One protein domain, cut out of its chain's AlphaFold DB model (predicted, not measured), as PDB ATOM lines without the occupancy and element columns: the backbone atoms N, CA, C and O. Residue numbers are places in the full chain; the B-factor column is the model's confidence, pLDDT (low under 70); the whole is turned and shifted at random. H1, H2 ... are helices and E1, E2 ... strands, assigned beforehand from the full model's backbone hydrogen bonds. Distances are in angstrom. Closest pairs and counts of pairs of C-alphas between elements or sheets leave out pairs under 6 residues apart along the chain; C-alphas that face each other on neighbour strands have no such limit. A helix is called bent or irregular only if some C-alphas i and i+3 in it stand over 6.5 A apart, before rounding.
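Overview. This is residues 1 to 106 of the 120 residues of an uncharacterized protein of Candidatus Rokubacteria bacterium 13_1_40CM_69_27 (UniProt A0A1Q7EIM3). One strongly twisted sheet of five strands, with its longest strand E2 bent sharply, makes the body; H1 packs over the edge strand E5, and H2, H3 and H4 form a loose group beyond one end of the sheet. The sheet's order is E4 - E3 - E2 - E1 - E5, all antiparallel. The printed part has 106 residues with four named helices and five named strands, in the order H1 E1 E2 E3 H2 H3 H4 E4 E5, and its class is mixed, helices and strands. It is compact, with a radius of gyration of the C-alphas of 13.9 A, and only just elongated, spanning 40 by 26 by 22 A.

Arrangement. Start at E2, residues 29 to 39, which bends by 93 degrees at residue 33. Its pairing is staggered: residues 29 to 31 pair with E1, residues 20 to 24, and residues 31 to 39 with E3, residues 44 to 51. E1, E2 and E3 make a meander, each strand the antiparallel neighbour of the one before; E1 and E2 are a hairpin, and so are E2 and E3. Look for N 30 and O 22 at 3.0 A, and for N 46 and O 37 at 2.9 A. Edge strand E4, residues 87 to 94, is antiparallel to E3 at 155 degrees, with N 91 and O 47 2.8 A apart. The other edge strand, E5, residues 98 to 103, is antiparallel to E1 at 163 degrees, with N 21 and O 102 2.9 A apart. H1, residues 2 to 8, is on the sheet at a height over the sheet of 8.4 A. It lies over E5, slantwise to the strands at 42 degrees on the local plane; their closest C-alphas, Val 4 and Tyr 100, are 6.1 A apart. H4, residues 79 to 82, only grazes the sheet with residues 79 to 80. H2, residues 57 to 67, is not on the sheet; it only just touches H4, with 3 pairs of C-alphas within 8 A, the closest being Arg 66 and Val 82 at 6.8 A. H3, residues 73 to 76, is not on the sheet and is apart from H2; it touches H4 only at the corner, and only just, with 3 pairs of C-alphas within 8 A, the closest Leu 76 and Val 82 at 6.0 A. Every O i to N i+4 pair is within hydrogen-bond range in H1 and H2; H3 and H4 are too short for such a pair.

Along the chain. Find C-alpha 2 at (297.170, 338.121, 154.223), where H1 begins its 10.2 A. E1 covers 13.0 A, E2 22.1 A and E3 21.3 A. H2 begins at C-alpha 57, (321.400, 355.384, 134.430), and runs 15.4 A; H3 and H4 have four residues each. E4 covers 23.3 A, and E5 covers 14.1 A to C-alpha 103 at (312.463, 339.939, 147.367).

Size, cuts and confidence. The two C-alphas farthest apart, Gln 41 and Ala 58, are 43.5 A apart. The printed part has no cut. The link from H1 to E1 is long, with 11 residues; the other links are tight. The mean pLDDT of the printed part is 91.8, and residues 1 to 2 are under 70.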
ATOM      1  N   MET A   1     295.102 337.308 150.539       56.41
ATOM      2  CA  MET A   1     296.218 338.276 150.462       56.41
ATOM      3  C   MET A   1     296.885 338.564 151.816       56.41
ATOM      4  O   MET A   1     297.774 339.393 151.858       56.41
ATOM      5  N   HIS A   2     296.581 337.834 152.902       67.00
ATOM      6  CA  HIS A   2     297.170 338.121 154.223       67.00
ATOM      7  C   HIS A   2     298.684 337.890 154.345       67.00
ATOM      8  O   HIS A   2     299.336 338.592 155.106       67.00
ATOM      9  N   TRP A   3     299.263 336.924 153.625       79.38
ATOM     10  CA  TRP A   3     300.661 336.542 153.861       79.38
ATOM     11  C   TRP A   3     301.674 337.581 153.357       79.38
ATOM     12  O   TRP A   3     302.701 337.757 154.002       79.38
ATOM     13  N   VAL A   4     301.375 338.294 152.261       84.31
ATOM     14  CA  VAL A   4     302.228 339.380 151.738       84.31
ATOM     15  C   VAL A   4     302.314 340.506 152.760       84.31
ATOM     16  O   VAL A   4     303.406 340.961 153.079       84.31
ATOM     17  N   ASN A   5     301.171 340.898 153.325       86.06
ATOM     18  CA  ASN A   5     301.107 341.945 154.338       86.06
ATOM     19  C   ASN A   5     301.834 341.500 155.609       86.06
ATOM     20  O   ASN A   5     302.683 342.226 156.111       86.06
ATOM     21  N   SER A   6     301.595 340.273 156.084       87.19
ATOM     22  CA  SER A   6     302.341 339.725 157.224       87.19
ATOM     23  C   SER A   6     303.853 339.696 156.988       87.19
ATOM     24  O   SER A   6     304.608 339.948 157.922       87.19
ATOM     25  N   TRP A   7     304.296 339.395 155.764       89.88
ATOM     26  CA  TRP A   7     305.711 339.406 155.398       89.88
ATOM     27  C   TRP A   7     306.275 340.827 155.391       89.88
ATOM     28  O   TRP A   7     307.245 341.088 156.097       89.88
ATOM     29  N   LEU A   8     305.635 341.755 154.670       92.25
ATOM     30  CA  LEU A   8     306.064 343.150 154.570       92.25
ATOM     31  C   LEU A   8     306.171 343.789 155.954       92.25
ATOM     32  O   LEU A   8     307.231 344.289 156.314       92.25
ATOM     33  N   TRP A   9     305.106 343.717 156.753       92.00
ATOM     34  CA  TRP A   9     305.059 344.319 158.088       92.00
ATOM     35  C   TRP A   9     305.945 343.604 159.117       92.00
ATOM     36  O   TRP A   9     306.134 344.119 160.217       92.00
ATOM     37  N   GLY A  10     306.475 342.425 158.783       90.12
ATOM     38  CA  GLY A  10     307.460 341.705 159.586       90.12
ATOM     39  C   GLY A  10     308.909 342.124 159.321       90.12
ATOM     40  O   GLY A  10     309.789 341.721 160.077       90.12
ATOM     41  N   ILE A  11     309.179 342.917 158.276       90.19
ATOM     42  CA  ILE A  11     310.535 343.367 157.942       90.19
ATOM     43  C   ILE A  11     311.031 344.358 158.994       90.19
ATOM     44  O   ILE A  11     310.418 345.397 159.237       90.19
ATOM     45  N   THR A  12     312.199 344.067 159.562       88.44
ATOM     46  CA  THR A  12     312.872 344.920 160.542       88.44
ATOM     47  C   THR A  12     314.164 345.513 159.965       88.44
ATOM     48  O   THR A  12     314.879 344.890 159.171       88.44
ATOM     49  N   GLY A  13     314.491 346.741 160.373       89.69
ATOM     50  CA  GLY A  13     315.731 347.430 159.999       89.69
ATOM     51  C   GLY A  13     315.780 347.960 158.558       89.69
ATOM     52  O   GLY A  13     314.780 347.992 157.844       89.69
ATOM     53  N   LEU A  14     316.975 348.392 158.133       91.69
ATOM     54  CA  LEU A  14     317.209 349.007 156.819       91.69
ATOM     55  C   LEU A  14     317.349 347.975 155.704       91.69
ATOM     56  O   LEU A  14     318.214 347.106 155.756       91.69
ATOM     57  N   VAL A  15     316.526 348.073 154.682       92.19
ATOM     58  CA  VAL A  15     316.578 347.256 153.475       92.19
ATOM     59  C   VAL A  15     317.528 347.918 152.471       92.19
ATOM     60  O   VAL A  15     317.370 349.112 152.203       92.19
ATOM     61  N   PRO A  16     318.521 347.196 151.921       91.88
ATOM     62  CA  PRO A  16     319.370 347.738 150.863       91.88
ATOM     63  C   PRO A  16     318.543 348.195 149.650       91.88
ATOM     64  O   PRO A  16     317.533 347.556 149.329       91.88
ATOM     65  N   PRO A  17     318.956 349.259 148.936       92.19
ATOM     66  CA  PRO A  17     318.354 349.604 147.654       92.19
ATOM     67  C   PRO A  17     318.323 348.395 146.715       92.19
ATOM     68  O   PRO A  17     319.225 347.561 146.738       92.19
ATOM     69  N   PHE A  18     317.276 348.305 145.893       91.94
ATOM     70  CA  PHE A  18     317.033 347.203 144.952       91.94
ATOM     71  C   PHE A  18     316.722 345.827 145.562       91.94
ATOM     72  O   PHE A  18     316.398 344.912 144.813       91.94
ATOM     73  N   CYS A  19     316.762 345.662 146.888       91.81
ATOM     74  CA  CYS A  19     316.549 344.355 147.516       91.81
ATOM     75  C   CYS A  19     315.067 343.971 147.621       91.81
ATOM     76  O   CYS A  19     314.714 342.828 147.346       91.81
ATOM     77  N   VAL A  20     314.187 344.907 147.986       94.12
ATOM     78  CA  VAL A  20     312.744 344.643 148.078       94.12
ATOM     79  C   VAL A  20     311.970 345.667 147.268       94.12
ATOM     80  O   VAL A  20     312.088 346.868 147.506       94.12
ATOM     81  N   GLU A  21     311.149 345.187 146.338       95.75
ATOM     82  CA  GLU A  21     310.165 345.999 145.623       95.75
ATOM     83  C   GLU A  21     308.778 345.786 146.220       95.75
ATOM     84  O   GLU A  21     308.316 344.652 146.346       95.75
ATOM     85  N   VAL A  22     308.099 346.882 146.542       96.19
ATOM     86  CA  VAL A  22     306.684 346.903 146.916       96.19
ATOM     87  C   VAL A  22     305.890 347.351 145.699       96.19
ATOM     88  O   VAL A  22     306.121 348.441 145.167       96.19
ATOM     89  N   ILE A  23     304.967 346.500 145.250       96.44
ATOM     90  CA  ILE A  23     304.098 346.770 144.111       96.44
ATOM     91  C   ILE A  23     302.704 347.050 144.650       96.44
ATOM     92  O   ILE A  23     302.094 346.198 145.303       96.44
ATOM     93  N   LEU A  24     302.199 348.245 144.365       95.44
ATOM     94  CA  LEU A  24     300.844 348.638 144.720       95.44
ATOM     95  C   LEU A  24     299.845 348.208 143.639       95.44
ATOM     96  O   LEU A  24     300.204 347.926 142.492       95.44
ATOM     97  N   ARG A  25     298.558 348.153 143.993       94.81
ATOM     98  CA  ARG A  25     297.472 347.779 143.067       94.81
ATOM     99  C   ARG A  25     297.315 348.719 141.878       94.81
ATOM    100  O   ARG A  25     296.851 348.283 140.829       94.81
ATOM    101  N   ASP A  26     297.702 349.980 142.034       94.19
ATOM    102  CA  ASP A  26     297.738 350.979 140.962       94.19
ATOM    103  C   ASP A  26     298.942 350.801 140.018       94.19
ATOM    104  O   ASP A  26     299.137 351.608 139.114       94.19
ATOM    105  N   THR A  27     299.730 349.737 140.206       93.12
ATOM    106  CA  THR A  27     300.965 349.393 139.484       93.12
ATOM    107  C   THR A  27     302.181 350.258 139.817       93.12
ATOM    108  O   THR A  27     303.254 350.027 139.252       93.12
ATOM    109  N   SER A  28     302.063 351.183 140.774       94.56
ATOM    110  CA  SER A  28     303.204 351.917 141.317       94.56
ATOM    111  C   SER A  28     304.199 350.956 141.973       94.56
ATOM    112  O   SER A  28     303.821 349.957 142.594       94.56
ATOM    113  N   ARG A  29     305.492 351.260 141.825       95.44
ATOM    114  CA  ARG A  29     306.600 350.432 142.310       95.44
ATOM    115  C   ARG A  29     307.550 351.256 143.151       95.44
ATOM    116  O   ARG A  29     307.993 352.318 142.714       95.44
ATOM    117  N   TYR A  30     307.909 350.725 144.310       96.62
ATOM    118  CA  TYR A  30     308.831 351.384 145.222       96.62
ATOM    119  C   TYR A  30     309.866 350.410 145.767       96.62
ATOM    120  O   TYR A  30     309.530 349.284 146.130       96.62
ATOM    121  N   TYR A  31     311.115 350.860 145.882       96.38
ATOM    122  CA  TYR A  31     312.150 350.115 146.592       96.38
ATOM    123  C   TYR A  31     312.046 350.397 148.086       96.38
ATOM    124  O   TYR A  31     312.213 351.539 148.514       96.38
ATOM    125  N   LEU A  32     311.762 349.367 148.880       96.50
ATOM    126  CA  LEU A  32     311.621 349.490 150.327       96.50
ATOM    127  C   LEU A  32     312.963 349.870 150.959       96.50
ATOM    128  O   LEU A  32     314.004 349.309 150.625       96.50
ATOM    129  N   GLN A  33     312.913 350.795 151.910       95.88
ATOM    130  CA  GLN A  33     314.026 351.147 152.782       95.88
ATOM    131  C   GLN A  33     313.790 350.652 154.206       95.88
ATOM    132  O   GLN A  33     314.691 350.094 154.815       95.88
ATOM    133  N   SER A  34     312.592 350.838 154.753       95.31
ATOM    134  CA  SER A  34     312.205 350.271 156.048       95.31
ATOM    135  C   SER A  34     310.693 350.336 156.230       95.31
ATOM    136  O   SER A  34     310.005 351.128 155.585       95.31
ATOM    137  N   VAL A  35     310.171 349.513 157.132       95.69
ATOM    138  CA  VAL A  35     308.828 349.690 157.687       95.69
ATOM    139  C   VAL A  35     308.948 350.611 158.898       95.69
ATOM    140  O   VAL A  35     309.763 350.348 159.781       95.69
ATOM    141  N   LEU A  36     308.177 351.700 158.926       95.56
ATOM    142  CA  LEU A  36     308.211 352.666 160.027       95.56
ATOM    143  C   LEU A  36     307.135 352.375 161.068       95.56
ATOM    144  O   LEU A  36     307.422 352.414 162.260       95.56
ATOM    145  N   ASP A  37     305.910 352.111 160.613       94.50
ATOM    146  CA  ASP A  37     304.770 351.856 161.489       94.50
ATOM    147  C   ASP A  37     303.682 351.046 160.771       94.50
ATOM    148  O   ASP A  37     303.570 351.088 159.542       94.50
ATOM    149  N   HIS A  38     302.880 350.323 161.548       93.88
ATOM    150  CA  HIS A  38     301.712 349.580 161.085       93.88
ATOM    151  C   HIS A  38     300.656 349.517 162.194       93.88
ATOM    152  O   HIS A  38     300.825 348.826 163.204       93.88
ATOM    153  N   ASP A  39     299.534 350.195 161.968       93.94
ATOM    154  CA  ASP A  39     298.360 350.137 162.825       93.94
ATOM    155  C   ASP A  39     297.427 349.003 162.385       93.94
ATOM    156  O   ASP A  39     296.690 349.100 161.403       93.94
ATOM    157  N   LYS A  40     297.421 347.932 163.180       90.00
ATOM    158  CA  LYS A  40     296.583 346.743 162.965       90.00
ATOM    159  C   LYS A  40     295.086 346.987 163.173       90.00
ATOM    160  O   LYS A  40     294.295 346.109 162.848       90.00
ATOM    161  N   GLN A  41     294.683 348.093 163.804       91.75
ATOM    162  CA  GLN A  41     293.262 348.401 164.000       91.75
ATOM    163  C   GLN A  41     292.651 349.025 162.752       91.75
ATOM    164  O   GLN A  41     291.495 348.755 162.431       91.75
ATOM    165  N   THR A  42     293.421 349.874 162.073       92.19
ATOM    166  CA  THR A  42     292.984 350.587 160.870       92.19
ATOM    167  C   THR A  42     293.497 349.957 159.580       92.19
ATOM    168  O   THR A  42     293.121 350.422 158.510       92.19
ATOM    169  N   ASP A  43     294.345 348.927 159.675       92.06
ATOM    170  CA  ASP A  43     295.055 348.321 158.546       92.06
ATOM    171  C   ASP A  43     295.779 349.382 157.695       92.06
ATOM    172  O   ASP A  43     295.854 349.301 156.466       92.06
ATOM    173  N   THR A  44     296.353 350.388 158.358       94.94
ATOM    174  CA  THR A  44     297.173 351.424 157.724       94.94
ATOM    175  C   THR A  44     298.610 351.351 158.210       94.94
ATOM    176  O   THR A  44     298.896 350.918 159.325       94.94
ATOM    177  N   GLY A  45     299.547 351.768 157.366       95.25
ATOM    178  CA  GLY A  45     300.953 351.773 157.728       95.25
ATOM    179  C   GLY A  45     301.756 352.794 156.952       95.25
ATOM    180  O   GLY A  45     301.283 353.428 156.002       95.25
ATOM    181  N   VAL A  46     303.003 352.940 157.384       97.06
ATOM    182  CA  VAL A  46     303.972 353.830 156.757       97.06
ATOM    183  C   VAL A  46     305.221 353.032 156.445       97.06
ATOM    184  O   VAL A  46     305.884 352.499 157.337       97.06
ATOM    185  N   ILE A  47     305.563 352.989 155.163       97.38
ATOM    186  CA  ILE A  47     306.852 352.480 154.706       97.38
ATOM    187  C   ILE A  47     307.731 353.650 154.289       97.38
ATOM    188  O   ILE A  47     307.254 354.650 153.751       97.38
ATOM    189  N   ARG A  48     309.032 353.519 154.513       97.69
ATOM    190  CA  ARG A  48     310.034 354.379 153.900       97.69
ATOM    191  C   ARG A  48     310.591 353.687 152.673       97.69
ATOM    192  O   ARG A  48     310.874 352.491 152.712       97.69
ATOM    193  N   ILE A  49     310.780 354.446 151.606       97.69
ATOM    194  CA  ILE A  49     311.286 353.969 150.322       97.69
ATOM    195  C   ILE A  49     312.573 354.703 149.959       97.69
ATOM    196  O   ILE A  49     312.779 355.837 150.391       97.69
ATOM    197  N   TRP A  50     313.416 354.069 149.150       97.00
ATOM    198  CA  TRP A  50     314.521 354.744 148.478       97.00
ATOM    199  C   TRP A  50     313.976 355.570 147.313       97.00
ATOM    200  O   TRP A  50     313.315 355.028 146.424       97.00
ATOM    201  N   ASP A  51     314.247 356.873 147.312       96.00
ATOM    202  CA  ASP A  51     313.877 357.756 146.211       96.00
ATOM    203  C   ASP A  51     315.012 357.820 145.188       96.00
ATOM    204  O   ASP A  51     316.077 358.392 145.422       96.00
ATOM    205  N   LEU A  52     314.760 357.204 144.035       94.75
ATOM    206  CA  LEU A  52     315.694 357.138 142.916       94.75
ATOM    207  C   LEU A  52     315.269 358.038 141.750       94.75
ATOM    208  O   LEU A  52     315.894 358.001 140.697       94.75
ATOM    209  N   ARG A  53     314.219 358.860 141.893       92.69
ATOM    210  CA  ARG A  53     313.670 359.654 140.772       92.69
ATOM    211  C   ARG A  53     314.661 360.667 140.210       92.69
ATOM    212  O   ARG A  53     314.566 361.042 139.046       92.69
ATOM    213  N   ALA A  54     315.601 361.115 141.035       91.62
ATOM    214  CA  ALA A  54     316.661 362.012 140.611       91.62
ATOM    215  C   ALA A  54     317.817 361.290 139.900       91.62
ATOM    216  O   ALA A  54     318.719 361.980 139.445       91.62
ATOM    217  N   PHE A  55     317.853 359.957 139.821       95.12
ATOM    218  CA  PHE A  55     318.985 359.214 139.265       95.12
ATOM    219  C   PHE A  55     318.910 359.120 137.742       95.12
ATOM    220  O   PHE A  55     317.855 358.889 137.159       95.12
ATOM    221  N   THR A  56     320.064 359.266 137.103       96.38
ATOM    222  CA  THR A  56     320.306 358.822 135.729       96.38
ATOM    223  C   THR A  56     320.801 357.377 135.732       96.38
ATOM    224  O   THR A  56     321.216 356.862 136.771       96.38
ATOM    225  N   ASP A  57     320.848 356.738 134.564       95.31
ATOM    226  CA  ASP A  57     321.400 355.384 134.430       95.31
ATOM    227  C   ASP A  57     322.840 355.283 134.963       95.31
ATOM    228  O   ASP A  57     323.198 354.302 135.610       95.31
ATOM    229  N   ALA A  58     323.651 356.330 134.773       96.50
ATOM    230  CA  ALA A  58     325.014 356.377 135.299       96.50
ATOM    231  C   ALA A  58     325.049 356.426 136.836       96.50
ATOM    232  O   ALA A  58     325.889 355.770 137.446       96.50
ATOM    233  N   ASP A  59     324.123 357.160 137.466       96.25
ATOM    234  CA  ASP A  59     324.015 357.189 138.930       96.25
ATOM    235  C   ASP A  59     323.542 355.831 139.475       96.25
ATOM    236  O   ASP A  59     323.951 355.418 140.557       96.25
ATOM    237  N   LEU A  60     322.678 355.119 138.739       94.62
ATOM    238  CA  LEU A  60     322.210 353.786 139.131       94.62
ATOM    239  C   LEU A  60     323.347 352.760 139.088       94.62
ATOM    240  O   LEU A  60     323.462 351.943 140.001       94.62
ATOM    241  N   GLU A  61     324.199 352.809 138.063       94.25
ATOM    242  CA  GLU A  61     325.385 351.951 137.988       94.25
ATOM    243  C   GLU A  61     326.412 352.294 139.080       94.25
ATOM    244  O   GLU A  61     326.940 351.382 139.721       94.25
ATOM    245  N   ASP A  62     326.636 353.582 139.375       95.06
ATOM    246  CA  ASP A  62     327.490 354.000 140.499       95.06
ATOM    247  C   ASP A  62     326.926 353.514 141.842       95.06
ATOM    248  O   ASP A  62     327.650 352.945 142.660       95.06
ATOM    249  N   LEU A  63     325.614 353.647 142.065       94.25
ATOM    250  CA  LEU A  63     324.962 353.147 143.273       94.25
ATOM    251  C   LEU A  63     325.149 351.634 143.430       94.25
ATOM    252  O   LEU A  63     325.553 351.185 144.501       94.25
ATOM    253  N   LYS A  64     324.925 350.843 142.374       92.06
ATOM    254  CA  LYS A  64     325.168 349.389 142.405       92.06
ATOM    255  C   LYS A  64     326.622 349.066 142.754       92.06
ATOM    256  O   LYS A  64     326.869 348.172 143.565       92.06
ATOM    257  N   ALA A  65     327.579 349.794 142.179       91.00
ATOM    258  CA  ALA A  65     328.995 349.618 142.488       91.00
ATOM    259  C   ALA A  65     329.294 349.914 143.968       91.00
ATOM    260  O   ALA A  65     329.921 349.097 144.635       91.00
ATOM    261  N   ARG A  66     328.767 351.011 144.522       92.12
ATOM    262  CA  ARG A  66     328.943 351.364 145.941       92.12
ATOM    263  C   ARG A  66     328.307 350.352 146.888       92.12
ATOM    264  O   ARG A  66     328.904 349.998 147.904       92.12
ATOM    265  N   LEU A  67     327.125 349.836 146.551       90.50
ATOM    266  CA  LEU A  67     326.467 348.784 147.332       90.50
ATOM    267  C   LEU A  67     327.336 347.518 147.416       90.50
ATOM    268  O   LEU A  67     327.345 346.855 148.455       90.50
ATOM    269  N   ASN A  68     328.151 347.225 146.392       87.94
ATOM    270  CA  ASN A  68     329.110 346.116 146.414       87.94
ATOM    271  C   ASN A  68     330.264 346.295 147.412       87.94
ATOM    272  O   ASN A  68     330.875 345.281 147.787       87.94
ATOM    273  N   ASP A  69     330.468 347.487 147.960       88.06
ATOM    274  CA  ASP A  69     331.445 347.749 149.020       88.06
ATOM    275  C   ASP A  69     330.822 347.760 150.420       88.06
ATOM    276  O   ASP A  69     331.523 347.540 151.409       88.06
ATOM    277  N   ILE A  70     329.497 347.899 150.519       88.06
ATOM    278  CA  ILE A  70     328.783 347.862 151.797       88.06
ATOM    279  C   ILE A  70     328.797 346.449 152.377       88.06
ATOM    280  O   ILE A  70     328.382 345.480 151.735       88.06
ATOM    281  N   ARG A  71     329.272 346.328 153.618       86.06
ATOM    282  CA  ARG A  71     329.365 345.047 154.342       86.06
ATOM    283  C   ARG A  71     328.327 344.894 155.448       86.06
ATOM    284  O   ARG A  71     328.098 343.776 155.887       86.06
ATOM    285  N   ASP A  72     327.712 345.991 155.878       86.06
ATOM    286  CA  ASP A  72     326.782 346.012 157.002       86.06
ATOM    287  C   ASP A  72     325.613 346.971 156.736       86.06
ATOM    288  O   ASP A  72     325.804 348.052 156.174       86.06
ATOM    289  N   ARG A  73     324.403 346.589 157.164       85.81
ATOM    290  CA  ARG A  73     323.166 347.360 156.941       85.81
ATOM    291  C   ARG A  73     323.197 348.740 157.606       85.81
ATOM    292  O   ARG A  73     322.552 349.657 157.111       85.81
ATOM    293  N   SER A  74     323.957 348.930 158.686       87.00
ATOM    294  CA  SER A  74     324.122 350.240 159.332       87.00
ATOM    295  C   SER A  74     324.819 351.266 158.435       87.00
ATOM    296  O   SER A  74     324.578 352.462 158.579       87.00
ATOM    297  N   GLN A  75     325.623 350.817 157.463       88.88
ATOM    298  CA  GLN A  75     326.301 351.694 156.500       88.88
ATOM    299  C   GLN A  75     325.350 352.234 155.424       88.88
ATOM    300  O   GLN A  75     325.725 353.142 154.688       88.88
ATOM    301  N   LEU A  76     324.115 351.721 155.359       90.12
ATOM    302  CA  LEU A  76     323.053 352.281 154.521       90.12
ATOM    303  C   LEU A  76     322.525 353.620 155.061       90.12
ATOM    304  O   LEU A  76     321.706 354.263 154.410       90.12
ATOM    305  N   SER A  77     322.962 354.028 156.259       88.06
ATOM    306  CA  SER A  77     322.554 355.272 156.895       88.06
ATOM    307  C   SER A  77     323.755 356.145 157.285       88.06
ATOM    308  O   SER A  77     324.739 355.658 157.855       88.06
ATOM    309  N   PRO A  78     323.681 357.464 157.049       89.31
ATOM    310  CA  PRO A  78     322.628 358.165 156.314       89.31
ATOM    311  C   PRO A  78     322.751 357.944 154.789       89.31
ATOM    312  O   PRO A  78     323.801 357.516 154.304       89.31
ATOM    313  N   ALA A  79     321.675 358.204 154.040       90.88
ATOM    314  CA  ALA A  79     321.554 357.867 152.615       90.88
ATOM    315  C   ALA A  79     322.669 358.482 151.749       90.88
ATOM    316  O   ALA A  79     323.198 357.839 150.843       90.88
ATOM    317  N   GLU A  80     323.106 359.691 152.095       90.06
ATOM    318  CA  GLU A  80     324.127 360.451 151.375       90.06
ATOM    319  C   GLU A  80     325.515 359.800 151.467       90.06
ATOM    320  O   GLU A  80     326.367 360.036 150.608       90.06
ATOM    321  N   LYS A  81     325.757 358.950 152.482       87.88
ATOM    322  CA  LYS A  81     326.977 358.129 152.552       87.88
ATOM    323  C   LYS A  81     326.953 356.965 151.566       87.88
ATOM    324  O   LYS A  81     328.021 356.506 151.168       87.88
ATOM    325  N   VAL A  82     325.765 356.499 151.177       92.06
ATOM    326  CA  VAL A  82     325.596 355.445 150.170       92.06
ATOM    327  C   VAL A  82     325.754 356.035 148.778       92.06
ATOM    328  O   VAL A  82     326.533 355.510 147.994       92.06
ATOM    329  N   HIS A  83     325.059 357.129 148.468       94.94
ATOM    330  CA  HIS A  83     325.246 357.875 147.224       94.94
ATOM    331  C   HIS A  83     324.771 359.328 147.407       94.94
ATOM    332  O   HIS A  83     323.698 359.531 147.970       94.94
ATOM    333  N   PRO A  84     325.489 360.353 146.902       93.19
ATOM    334  CA  PRO A  84     325.164 361.760 147.181       93.19
ATOM    335  C   PRO A  84     323.772 362.218 146.729       93.19
ATOM    336  O   PRO A  84     323.257 363.207 147.236       93.19
ATOM    337  N   ARG A  85     323.187 361.529 145.742       94.62
ATOM    338  CA  ARG A  85     321.833 361.805 145.227       94.62
ATOM    339  C   ARG A  85     320.760 360.894 145.818       94.62
ATOM    340  O   ARG A  85     319.598 361.068 145.469       94.62
ATOM    341  N   LEU A  86     321.147 359.892 146.614       95.25
ATOM    342  CA  LEU A  86     320.197 358.962 147.215       95.25
ATOM    343  C   LEU A  86     319.414 359.680 148.300       95.25
ATOM    344  O   LEU A  86     319.999 360.206 149.243       95.25
ATOM    345  N   ASP A  87     318.098 359.640 148.165       95.56
ATOM    346  CA  ASP A  87     317.169 360.203 149.132       95.56
ATOM    347  C   ASP A  87     316.125 359.143 149.520       95.56
ATOM    348  O   ASP A  87     316.178 357.983 149.087       95.56
ATOM    349  N   TRP A  88     315.182 359.516 150.371       96.12
ATOM    350  CA  TRP A  88     314.095 358.662 150.815       96.12
ATOM    351  C   TRP A  88     312.778 359.429 150.893       96.12
ATOM    352  O   TRP A  88     312.725 360.639 151.084       96.12
ATOM    353  N   ALA A  89     311.679 358.690 150.789       96.88
ATOM    354  CA  ALA A  89     310.336 359.223 150.975       96.88
ATOM    355  C   ALA A  89     309.508 358.278 151.846       96.88
ATOM    356  O   ALA A  89     309.800 357.087 151.935       96.88
ATOM    357  N   ASN A  90     308.468 358.805 152.490       97.81
ATOM    358  CA  ASN A  90     307.503 357.989 153.220       97.81
ATOM    359  C   ASN A  90     306.256 357.789 152.355       97.81
ATOM    360  O   ASN A  90     305.730 358.752 151.793       97.81
ATOM    361  N   VAL A  91     305.767 356.556 152.291       96.62
ATOM    362  CA  VAL A  91     304.510 356.202 151.636       96.62
ATOM    363  C   VAL A  91     303.528 355.771 152.717       96.62
ATOM    364  O   VAL A  91     303.791 354.827 153.461       96.62
ATOM    365  N   TYR A  92     302.411 356.488 152.797       96.19
ATOM    366  CA  TYR A  92     301.272 356.156 153.646       96.19
ATOM    367  C   TYR A  92     300.300 355.334 152.811       96.19
ATOM    368  O   TYR A  92     299.910 355.776 151.729       96.19
ATOM    369  N   LEU A  93     299.944 354.145 153.282       95.06
ATOM    370  CA  LEU A  93     299.128 353.213 152.510       95.06
ATOM    371  C   LEU A  93     298.239 352.361 153.412       95.06
ATOM    372  O   LEU A  93     298.564 352.124 154.580       95.06
ATOM    373  N   HIS A  94     297.126 351.891 152.855       94.94
ATOM    374  CA  HIS A  94     296.338 350.826 153.458       94.94
ATOM    375  C   HIS A  94     296.980 349.477 153.116       94.94
ATOM    376  O   HIS A  94     297.543 349.305 152.034       94.94
ATOM    377  N   THR A  95     296.898 348.486 154.004       90.38
ATOM    378  CA  THR A  95     297.510 347.170 153.755       90.38
ATOM    379  C   THR A  95     296.968 346.507 152.487       90.38
ATOM    380  O   THR A  95     297.699 345.808 151.788       90.38
ATOM    381  N   ASP A  96     295.701 346.760 152.153       92.19
ATOM    382  CA  ASP A  96     295.098 346.266 150.917       92.19
ATOM    383  C   ASP A  96     295.651 346.928 149.655       92.19
ATOM    384  O   ASP A  96     295.486 346.346 148.589       92.19
ATOM    385  N   ASP A  97     296.331 348.075 149.725       94.38
ATOM    386  CA  ASP A  97     296.929 348.713 148.544       94.38
ATOM    387  C   ASP A  97     298.136 347.929 148.015       94.38
ATOM    388  O   ASP A  97     298.487 348.052 146.840       94.38
ATOM    389  N   VAL A  98     298.751 347.086 148.851       94.81
ATOM    390  CA  VAL A  98     299.884 346.237 148.473       94.81
ATOM    391  C   VAL A  98     299.383 345.038 147.672       94.81
ATOM    392  O   VAL A  98     298.658 344.176 148.171       94.81
ATOM    393  N   ALA A  99     299.789 344.956 146.406       94.00
ATOM    394  CA  ALA A  99     299.444 343.837 145.538       94.00
ATOM    395  C   ALA A  99     300.353 342.626 145.799       94.00
ATOM    396  O   ALA A  99     299.866 341.507 145.975       94.00
ATOM    397  N   TYR A 100     301.669 342.847 145.805       92.62
ATOM    398  CA  TYR A 100     302.694 341.854 146.131       92.62
ATOM    399  C   TYR A 100     304.039 342.544 146.397       92.62
ATOM    400  O   TYR A 100     304.241 343.703 146.030       92.62
ATOM    401  N   CYS A 101     304.968 341.808 147.005       93.38
ATOM    402  CA  CYS A 101     306.353 342.232 147.173       93.38
ATOM    403  C   CYS A 101     307.279 341.293 146.397       93.38
ATOM    404  O   CYS A 101     307.009 340.093 146.307       93.38
ATOM    405  N   ILE A 102     308.373 341.828 145.859       92.50
ATOM    406  CA  ILE A 102     309.461 341.033 145.284       92.50
ATOM    407  C   ILE A 102     310.670 341.167 146.202       92.50
ATOM    408  O   ILE A 102     311.151 342.275 146.420       92.50
ATOM    409  N   GLU A 103     311.156 340.040 146.717       89.81
ATOM    410  CA  GLU A 103     312.463 339.939 147.367       89.81
ATOM    411  C   GLU A 103     313.493 339.507 146.318       89.81
ATOM    412  O   GLU A 103     313.460 338.382 145.811       89.81
ATOM    413  N   TRP A 104     314.408 340.407 145.982       87.06
ATOM    414  CA  TRP A 104     315.584 340.104 145.182       87.06
ATOM    415  C   TRP A 104     316.705 339.621 146.099       87.06
ATOM    416  O   TRP A 104     316.908 340.150 147.190       87.06
ATOM    417  N   HIS A 105     317.451 338.609 145.652       72.06
ATOM    418  CA  HIS A 105     318.580 338.092 146.421       72.06
ATOM    419  C   HIS A 105     319.644 339.180 146.604       72.06
ATOM    420  O   HIS A 105     320.321 339.550 145.647       72.06
ATOM    421  N   ASP A 106     319.831 339.619 147.848       72.19
ATOM    422  CA  ASP A 106     320.927 340.490 148.260       72.19
ATOM    423  C   ASP A 106     321.692 339.869 149.438       72.19
ATOM    424  O   ASP A 106     321.126 339.208 150.311       72.19
TER     425      ASP A 106